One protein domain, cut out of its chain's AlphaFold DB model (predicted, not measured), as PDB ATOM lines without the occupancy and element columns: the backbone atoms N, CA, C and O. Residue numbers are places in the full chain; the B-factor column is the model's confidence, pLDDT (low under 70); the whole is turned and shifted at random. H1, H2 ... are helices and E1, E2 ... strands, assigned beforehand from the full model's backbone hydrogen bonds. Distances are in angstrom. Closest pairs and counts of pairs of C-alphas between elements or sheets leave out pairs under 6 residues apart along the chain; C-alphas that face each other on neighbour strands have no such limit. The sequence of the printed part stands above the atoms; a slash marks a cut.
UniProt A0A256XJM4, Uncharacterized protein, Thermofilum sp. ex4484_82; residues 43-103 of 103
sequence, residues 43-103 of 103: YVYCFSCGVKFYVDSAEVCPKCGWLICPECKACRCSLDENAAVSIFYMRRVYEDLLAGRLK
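AT A GLANCE: This is residues 43 to 103 of the 103 residues of an uncharacterized protein of Thermofilum sp. ex4484_82 (UniProt A0A256XJM4). This domain has little regular structure: a small two-strand hairpin, E1 and E2, one long helix H1 along another side, and a long looped stretch, residues 55 to 80, joining them. The last residues, 98 to 103, fold back from the end of H1. The 61 printed residues hold two named strands and then one named helix, in an antiparallel sheet E1 - E2 and a mixed class, with only 23 residues in named elements. It is compact, with a radius of gyration of the C-alphas of 10.8 A, and rounded, spanning 28 by 27 by 21 A.

IN THESE COORDINATES: Find C-alpha 43 at (163.524, 270.683, 276.024), where E1, residues 43 to 45, begins. E2 is residues 52 to 54; each strand is 7.1 A long. H1, residues 81 to 97, runs 24.7 A to C-alpha 97 at (159.467, 269.534, 289.460).

HOW THE PARTS SIT: E1 and E2 form a hairpin, antiparallel at 151 degrees; look for N 44 and O 53, 2.9 A apart. E1 and H1 are apart. In H1 every O i to N i+4 pair is within hydrogen-bond range.

THE WHOLE: The C-alphas of Cys 72 and Ala 99 are the two farthest apart, at 28.4 A. The printed part has no cut. The link E2 to H1 is long, with 26 residues. Confidence is low at residues 102 to 103.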
ATOM      1  N   TYR A  43     163.892 269.744 277.075       94.25
ATOM      2  CA  TYR A  43     163.524 270.683 276.024       94.25
ATOM      3  C   TYR A  43     162.550 271.719 276.556       94.25
ATOM      4  O   TYR A  43     161.819 271.478 277.513       94.25
ATOM      5  N   VAL A  44     162.491 272.864 275.897       94.44
ATOM      6  CA  VAL A  44     161.502 273.903 276.183       94.44
ATOM      7  C   VAL A  44     160.922 274.433 274.881       94.44
ATOM      8  O   VAL A  44     161.471 274.216 273.800       94.44
ATOM      9  N   TYR A  45     159.790 275.115 274.990       95.44
ATOM     10  CA  TYR A  45     159.237 275.908 273.902       95.44
ATOM     11  C   TYR A  45     159.610 277.372 274.119       95.44
ATOM     12  O   TYR A  45     159.522 277.878 275.239       95.44
ATOM     13  N   CYS A  46     160.036 278.063 273.064       95.00
ATOM     14  CA  CYS A  46     160.290 279.494 273.132       95.00
ATOM     15  C   CYS A  46     158.981 280.238 273.418       95.00
ATOM     16  O   CYS A  46     158.023 280.121 272.662       95.00
ATOM     17  N   PHE A  47     158.962 281.070 274.458       92.50
ATOM     18  CA  PHE A  47     157.783 281.872 274.805       92.50
ATOM     19  C   PHE A  47     157.451 282.969 273.782       92.50
ATOM     20  O   PHE A  47     156.369 283.539 273.844       92.50
ATOM     21  N   SER A  48     158.380 283.280 272.873       94.75
ATOM     22  CA  SER A  48     158.207 284.313 271.849       94.75
ATOM     23  C   SER A  48     157.808 283.723 270.494       94.75
ATOM     24  O   SER A  48     156.775 284.106 269.959       94.75
ATOM     25  N   CYS A  49     158.581 282.777 269.947       96.19
ATOM     26  CA  CYS A  49     158.308 282.204 268.618       96.19
ATOM     27  C   CYS A  49     157.661 280.809 268.642       96.19
ATOM     28  O   CYS A  49     157.297 280.292 267.594       96.19
ATOM     29  N   GLY A  50     157.528 280.170 269.808       96.25
ATOM     30  CA  GLY A  50     156.879 278.862 269.932       96.25
ATOM     31  C   GLY A  50     157.705 277.660 269.461       96.25
ATOM     32  O   GLY A  50     157.213 276.538 269.551       96.25
ATOM     33  N   VAL A  51     158.949 277.834 269.000       97.75
ATOM     34  CA  VAL A  51     159.791 276.694 268.595       97.75
ATOM     35  C   VAL A  51     160.182 275.828 269.793       97.75
ATOM     36  O   VAL A  51     160.516 276.337 270.866       97.75
ATOM     37  N   LYS A  52     160.177 274.507 269.599       97.19
ATOM     38  CA  LYS A  52     160.768 273.546 270.533       97.19
ATOM     39  C   LYS A  52     162.278 273.479 270.325       97.19
ATOM     40  O   LYS A  52     162.724 273.159 269.228       97.19
ATOM     41  N   PHE A  53     163.055 273.658 271.385       96.69
ATOM     42  CA  PHE A  53     164.504 273.457 271.352       96.69
ATOM     43  C   PHE A  53     164.996 272.742 272.611       96.69
ATOM     44  O   PHE A  53     164.320 272.730 273.643       96.69
ATOM     45  N   TYR A  54     166.155 272.096 272.504       95.31
ATOM     46  CA  TYR A  54     166.757 271.347 273.604       95.31
ATOM     47  C   TYR A  54     167.659 272.249 274.443       95.31
ATOM     48  O   TYR A  54     168.252 273.195 273.924       95.31
ATOM     49  N   VAL A  55     167.751 271.960 275.740       93.06
ATOM     50  CA  VAL A  55     168.514 272.788 276.688       93.06
ATOM     51  C   VAL A  55     170.009 272.791 276.355       93.06
ATOM     52  O   VAL A  55     170.621 273.852 276.362       93.06
ATOM     53  N   ASP A  56     170.556 271.642 275.951       92.25
ATOM     54  CA  ASP A  56     171.955 271.471 275.523       92.25
ATOM     55  C   ASP A  56     172.336 272.289 274.274       92.25
ATOM     56  O   ASP A  56     173.509 272.575 274.046       92.25
ATOM     57  N   SER A  57     171.349 272.682 273.468       90.75
ATOM     58  CA  SER A  57     171.533 273.452 272.233       90.75
ATOM     59  C   SER A  57     171.395 274.968 272.411       90.75
ATOM     60  O   SER A  57     171.452 275.706 271.426       90.75
ATOM     61  N   ALA A  58     171.172 275.442 273.639       94.25
ATOM     62  CA  ALA A  58     170.880 276.838 273.929       94.25
ATOM     63  C   ALA A  58     171.849 277.432 274.953       94.25
ATOM     64  O   ALA A  58     172.175 276.828 275.971       94.25
ATOM     65  N   GLU A  59     172.254 278.675 274.714       95.19
ATOM     66  CA  GLU A  59     173.045 279.438 275.674       95.19
ATOM     67  C   GLU A  59     172.164 279.986 276.800       95.19
ATOM     68  O   GLU A  59     170.993 280.332 276.603       95.19
ATOM     69  N   VAL A  60     172.733 280.121 277.995       94.81
ATOM     70  CA  VAL A  60     172.057 280.763 279.126       94.81
ATOM     71  C   VAL A  60     172.321 282.264 279.082       94.81
ATOM     72  O   VAL A  60     173.462 282.713 279.109       94.81
ATOM     73  N   CYS A  61     171.258 283.065 279.082       94.31
ATOM     74  CA  CYS A  61     171.361 284.515 279.143       94.31
ATOM     75  C   CYS A  61     172.000 284.958 280.472       94.31
ATOM     76  O   CYS A  61     171.428 284.681 281.532       94.31
ATOM     77  N   PRO A  62     173.101 285.732 280.458       93.94
ATOM     78  CA  PRO A  62     173.775 286.158 281.685       93.94
ATOM     79  C   PRO A  62     172.942 287.148 282.514       93.94
ATOM     80  O   PRO A  62     173.119 287.243 283.722       93.94
ATOM     81  N   LYS A  63     171.999 287.867 281.884       93.56
ATOM     82  CA  LYS A  63     171.167 288.884 282.547       93.56
ATOM     83  C   LYS A  63     169.986 288.292 283.316       93.56
ATOM     84  O   LYS A  63     169.677 288.752 284.409       93.56
ATOM     85  N   CYS A  64     169.285 287.312 282.742       91.19
ATOM     86  CA  CYS A  64     168.084 286.729 283.360       91.19
ATOM     87  C   CYS A  64     168.230 285.261 283.777       91.19
ATOM     88  O   CYS A  64     167.314 284.706 284.384       91.19
ATOM     89  N   GLY A  65     169.346 284.614 283.434       89.44
ATOM     90  CA  GLY A  65     169.612 283.218 283.768       89.44
ATOM     91  C   GLY A  65     168.642 282.227 283.124       89.44
ATOM     92  O   GLY A  65     168.408 281.167 283.703       89.44
ATOM     93  N   TRP A  66     168.004 282.591 282.006       92.12
ATOM     94  CA  TRP A  66     167.139 281.715 281.208       92.12
ATOM     95  C   TRP A  66     167.769 281.415 279.848       92.12
ATOM     96  O   TRP A  66     168.634 282.158 279.394       92.12
ATOM     97  N   LEU A  67     167.309 280.349 279.201       93.81
ATOM     98  CA  LEU A  67     167.784 279.915 277.893       93.81
ATOM     99  C   LEU A  67     167.435 280.937 276.804       93.81
ATOM    100  O   LEU A  67     166.311 281.447 276.740       93.81
ATOM    101  N   ILE A  68     168.408 281.217 275.946       96.38
ATOM    102  CA  ILE A  68     168.247 282.018 274.738       96.38
ATOM    103  C   ILE A  68     167.725 281.099 273.637       96.38
ATOM    104  O   ILE A  68     168.315 280.059 273.354       96.38
ATOM    105  N   CYS A  69     166.618 281.483 273.003       96.75
ATOM    106  CA  CYS A  69     166.085 280.731 271.875       96.75
ATOM    107  C   CYS A  69     167.125 280.672 270.743       96.75
ATOM    108  O   CYS A  69     167.558 281.729 270.277       96.75
ATOM    109  N   PRO A  70     167.508 279.482 270.249       97.00
ATOM    110  CA  PRO A  70     168.500 279.378 269.186       97.00
ATOM    111  C   PRO A  70     168.003 279.965 267.857       97.00
ATOM    112  O   PRO A  70     168.831 280.408 267.063       97.00
ATOM    113  N   GLU A  71     166.684 280.031 267.646       97.12
ATOM    114  CA  GLU A  71     166.059 280.544 266.422       97.12
ATOM    115  C   GLU A  71     165.867 282.068 266.458       97.12
ATOM    116  O   GLU A  71     166.555 282.790 265.743       97.12
ATOM    117  N   CYS A  72     164.997 282.592 267.331       97.12
ATOM    118  CA  CYS A  72     164.682 284.030 267.361       97.12
ATOM    119  C   CYS A  72     165.554 284.864 268.315       97.12
ATOM    120  O   CYS A  72     165.333 286.064 268.453       97.12
ATOM    121  N   LYS A  73     166.503 284.239 269.028       96.44
ATOM    122  CA  LYS A  73     167.406 284.871 270.018       96.44
ATOM    123  C   LYS A  73     166.717 285.548 271.214       96.44
ATOM    124  O   LYS A  73     167.381 286.149 272.055       96.44
ATOM    125  N   ALA A  74     165.399 285.401 271.346       96.25
ATOM    126  CA  ALA A  74     164.637 285.894 272.484       96.25
ATOM    127  C   ALA A  74     164.932 285.098 273.766       96.25
ATOM    128  O   ALA A  74     165.178 283.889 273.743       96.25
ATOM    129  N   CYS A  75     164.824 285.773 274.906       94.81
ATOM    130  CA  CYS A  75     164.778 285.173 276.240       94.81
ATOM    131  C   CYS A  75     163.809 285.996 277.105       94.81
ATOM    132  O   CYS A  75     163.101 286.856 276.589       94.81
ATOM    133  N   ARG A  76     163.783 285.807 278.431       93.38
ATOM    134  CA  ARG A  76     162.926 286.623 279.317       93.38
ATOM    135  C   ARG A  76     163.126 288.134 279.114       93.38
ATOM    136  O   ARG A  76     162.175 288.890 279.248       93.38
ATOM    137  N   CYS A  77     164.348 288.577 278.814       94.19
ATOM    138  CA  CYS A  77     164.674 290.001 278.687       94.19
ATOM    139  C   CYS A  77     163.989 290.715 277.516       94.19
ATOM    140  O   CYS A  77     163.972 291.939 277.525       94.19
ATOM    141  N   SER A  78     163.477 289.987 276.521       94.38
ATOM    142  CA  SER A  78     162.798 290.576 275.360       94.38
ATOM    143  C   SER A  78     161.283 290.684 275.536       94.38
ATOM    144  O   SER A  78     160.585 290.999 274.579       94.38
ATOM    145  N   LEU A  79     160.765 290.350 276.716       93.81
ATOM    146  CA  LEU A  79     159.338 290.358 277.012       93.81
ATOM    147  C   LEU A  79     158.969 291.613 277.797       93.81
ATOM    148  O   LEU A  79     159.796 292.140 278.544       93.81
ATOM    149  N   ASP A  80     157.717 292.048 277.665       96.19
ATOM    150  CA  ASP A  80     157.154 293.041 278.572       96.19
ATOM    151  C   ASP A  80     157.121 292.517 280.019       96.19
ATOM    152  O   ASP A  80     157.285 291.323 280.289       96.19
ATOM    153  N   GLU A  81     156.930 293.428 280.967       94.25
ATOM    154  CA  GLU A  81     157.035 293.124 282.391       94.25
ATOM    155  C   GLU A  81     156.028 292.058 282.851       94.25
ATOM    156  O   GLU A  81     156.410 291.106 283.540       94.25
ATOM    157  N   ASN A  82     154.773 292.149 282.408       96.31
ATOM    158  CA  ASN A  82     153.717 291.216 282.804       96.31
ATOM    159  C   ASN A  82     153.996 289.801 282.278       96.31
ATOM    160  O   ASN A  82     153.876 288.811 283.016       96.31
ATOM    161  N   ALA A  83     154.429 289.694 281.021       95.19
ATOM    162  CA  ALA A  83     154.846 288.431 280.429       95.19
ATOM    163  C   ALA A  83     156.093 287.867 281.133       95.19
ATOM    164  O   ALA A  83     156.134 286.684 281.487       95.19
ATOM    165  N   ALA A  84     157.092 288.709 281.409       93.88
ATOM    166  CA  ALA A  84     158.333 288.312 282.069       93.88
ATOM    167  C   ALA A  84     158.117 287.800 283.505       93.88
ATOM    168  O   ALA A  84     158.847 286.903 283.946       93.88
ATOM    169  N   VAL A  85     157.144 288.355 284.234       94.25
ATOM    170  CA  VAL A  85     156.726 287.883 285.566       94.25
ATOM    171  C   VAL A  85     155.991 286.546 285.462       94.25
ATOM    172  O   VAL A  85     156.333 285.596 286.167       94.25
ATOM    173  N   SER A  86     155.036 286.428 284.539       94.25
ATOM    174  CA  SER A  86     154.260 285.193 284.342       94.25
ATOM    175  C   SER A  86     155.159 284.003 283.993       94.25
ATOM    176  O   SER A  86     155.055 282.923 284.580       94.25
ATOM    177  N   ILE A  87     156.116 284.214 283.087       91.69
ATOM    178  CA  ILE A  87     157.076 283.185 282.674       91.69
ATOM    179  C   ILE A  87     158.055 282.830 283.791       91.69
ATOM    180  O   ILE A  87     158.451 281.671 283.903       91.69
ATOM    181  N   PHE A  88     158.424 283.785 284.648       90.81
ATOM    182  CA  PHE A  88     159.237 283.488 285.824       90.81
ATOM    183  C   PHE A  88     158.524 282.507 286.770       90.81
ATOM    184  O   PHE A  88     159.134 281.528 287.197       90.81
ATOM    185  N   TYR A  89     157.230 282.699 287.046       92.56
ATOM    186  CA  TYR A  89     156.473 281.754 287.873       92.56
ATOM    187  C   TYR A  89     156.271 280.398 287.191       92.56
ATOM    188  O   TYR A  89     156.430 279.365 287.837       92.56
ATOM    189  N   MET A  90     156.017 280.380 285.879       91.38
ATOM    190  CA  MET A  90     155.969 279.131 285.107       91.38
ATOM    191  C   MET A  90     157.289 278.361 285.177       91.38
ATOM    192  O   MET A  90     157.293 277.148 285.382       91.38
ATOM    193  N   ARG A  91     158.421 279.063 285.057       88.88
ATOM    194  CA  ARG A  91     159.757 278.491 285.239       88.88
ATOM    195  C   ARG A  91     159.915 277.865 286.625       88.88
ATOM    196  O   ARG A  91     160.448 276.766 286.705       88.88
ATOM    197  N   ARG A  92     159.452 278.521 287.695       89.50
ATOM    198  CA  ARG A  92     159.579 277.988 289.064       89.50
ATOM    199  C   ARG A  92     158.898 276.633 289.236       89.50
ATOM    200  O   ARG A  92     159.493 275.747 289.831       89.50
ATOM    201  N   VAL A  93     157.719 276.437 288.643       90.12
ATOM    202  CA  VAL A  93     157.032 275.131 288.670       90.12
ATOM    203  C   VAL A  93     157.893 274.033 288.037       90.12
ATOM    204  O   VAL A  93     157.947 272.920 288.554       90.12
ATOM    205  N   TYR A  94     158.593 274.336 286.939       85.25
ATOM    206  CA  TYR A  94     159.531 273.389 286.333       85.25
ATOM    207  C   TYR A  94     160.748 273.131 287.215       85.25
ATOM    208  O   TYR A  94     161.159 271.984 287.345       85.25
ATOM    209  N   GLU A  95     161.322 274.171 287.817       85.06
ATOM    210  CA  GLU A  95     162.489 274.017 288.690       85.06
ATOM    211  C   GLU A  95     162.162 273.183 289.936       85.06
ATOM    212  O   GLU A  95     162.953 272.316 290.308       85.06
ATOM    213  N   ASP A  96     160.973 273.364 290.517       87.38
ATOM    214  CA  ASP A  96     160.481 272.554 291.636       87.38
ATOM    215  C   ASP A  96     160.244 271.096 291.207       87.38
ATOM    216  O   ASP A  96     160.610 270.166 291.927       87.38
ATOM    217  N   LEU A  97     159.684 270.877 290.008       86.75
ATOM    218  CA  LEU A  97     159.467 269.534 289.460       86.75
ATOM    219  C   LEU A  97     160.786 268.789 289.208       86.75
ATOM    220  O   LEU A  97     160.850 267.582 289.416       86.75
ATOM    221  N   LEU A  98     161.818 269.500 288.750       84.75
ATOM    222  CA  LEU A  98     163.115 268.933 288.368       84.75
ATOM    223  C   LEU A  98     164.141 268.942 289.510       84.75
ATOM    224  O   LEU A  98     165.270 268.501 289.308       84.75
ATOM    225  N   ALA A  99     163.761 269.441 290.691       77.75
ATOM    226  CA  ALA A  99     164.644 269.658 291.835       77.75
ATOM    227  C   ALA A  99     165.890 270.513 291.501       77.75
ATOM    228  O   ALA A  99     166.974 270.299 292.048       77.75
ATOM    229  N   GLY A 100     165.757 271.488 290.593       78.38
ATOM    230  CA  GLY A 100     166.864 272.349 290.179       78.38
ATOM    231  C   GLY A 100     166.621 273.143 288.895       78.38
ATOM    232  O   GLY A 100     165.604 273.002 288.222       78.38
ATOM    233  N   ARG A 101     167.590 274.000 288.541       74.25
ATOM    234  CA  ARG A 101     167.573 274.737 287.266       74.25
ATOM    235  C   ARG A 101     167.748 273.770 286.098       74.25
ATOM    236  O   ARG A 101     168.588 272.878 286.176       74.25
ATOM    237  N   LEU A 102     167.041 274.030 284.999       68.00
ATOM    238  CA  LEU A 102     167.363 273.437 283.701       68.00
ATOM    239  C   LEU A 102     168.807 273.821 283.338       68.00
ATOM    240  O   LEU A 102     169.117 275.011 283.243       68.00
ATOM    241  N   LYS A 103     169.673 272.819 283.208       59.75
ATOM    242  CA  LYS A 103     171.075 272.928 282.801       59.75
ATOM    243  C   LYS A 103     171.350 271.910 281.711       59.75
ATOM    244  O   LYS A 103     170.704 270.839 281.762       59.75
TER     245      LYS A 103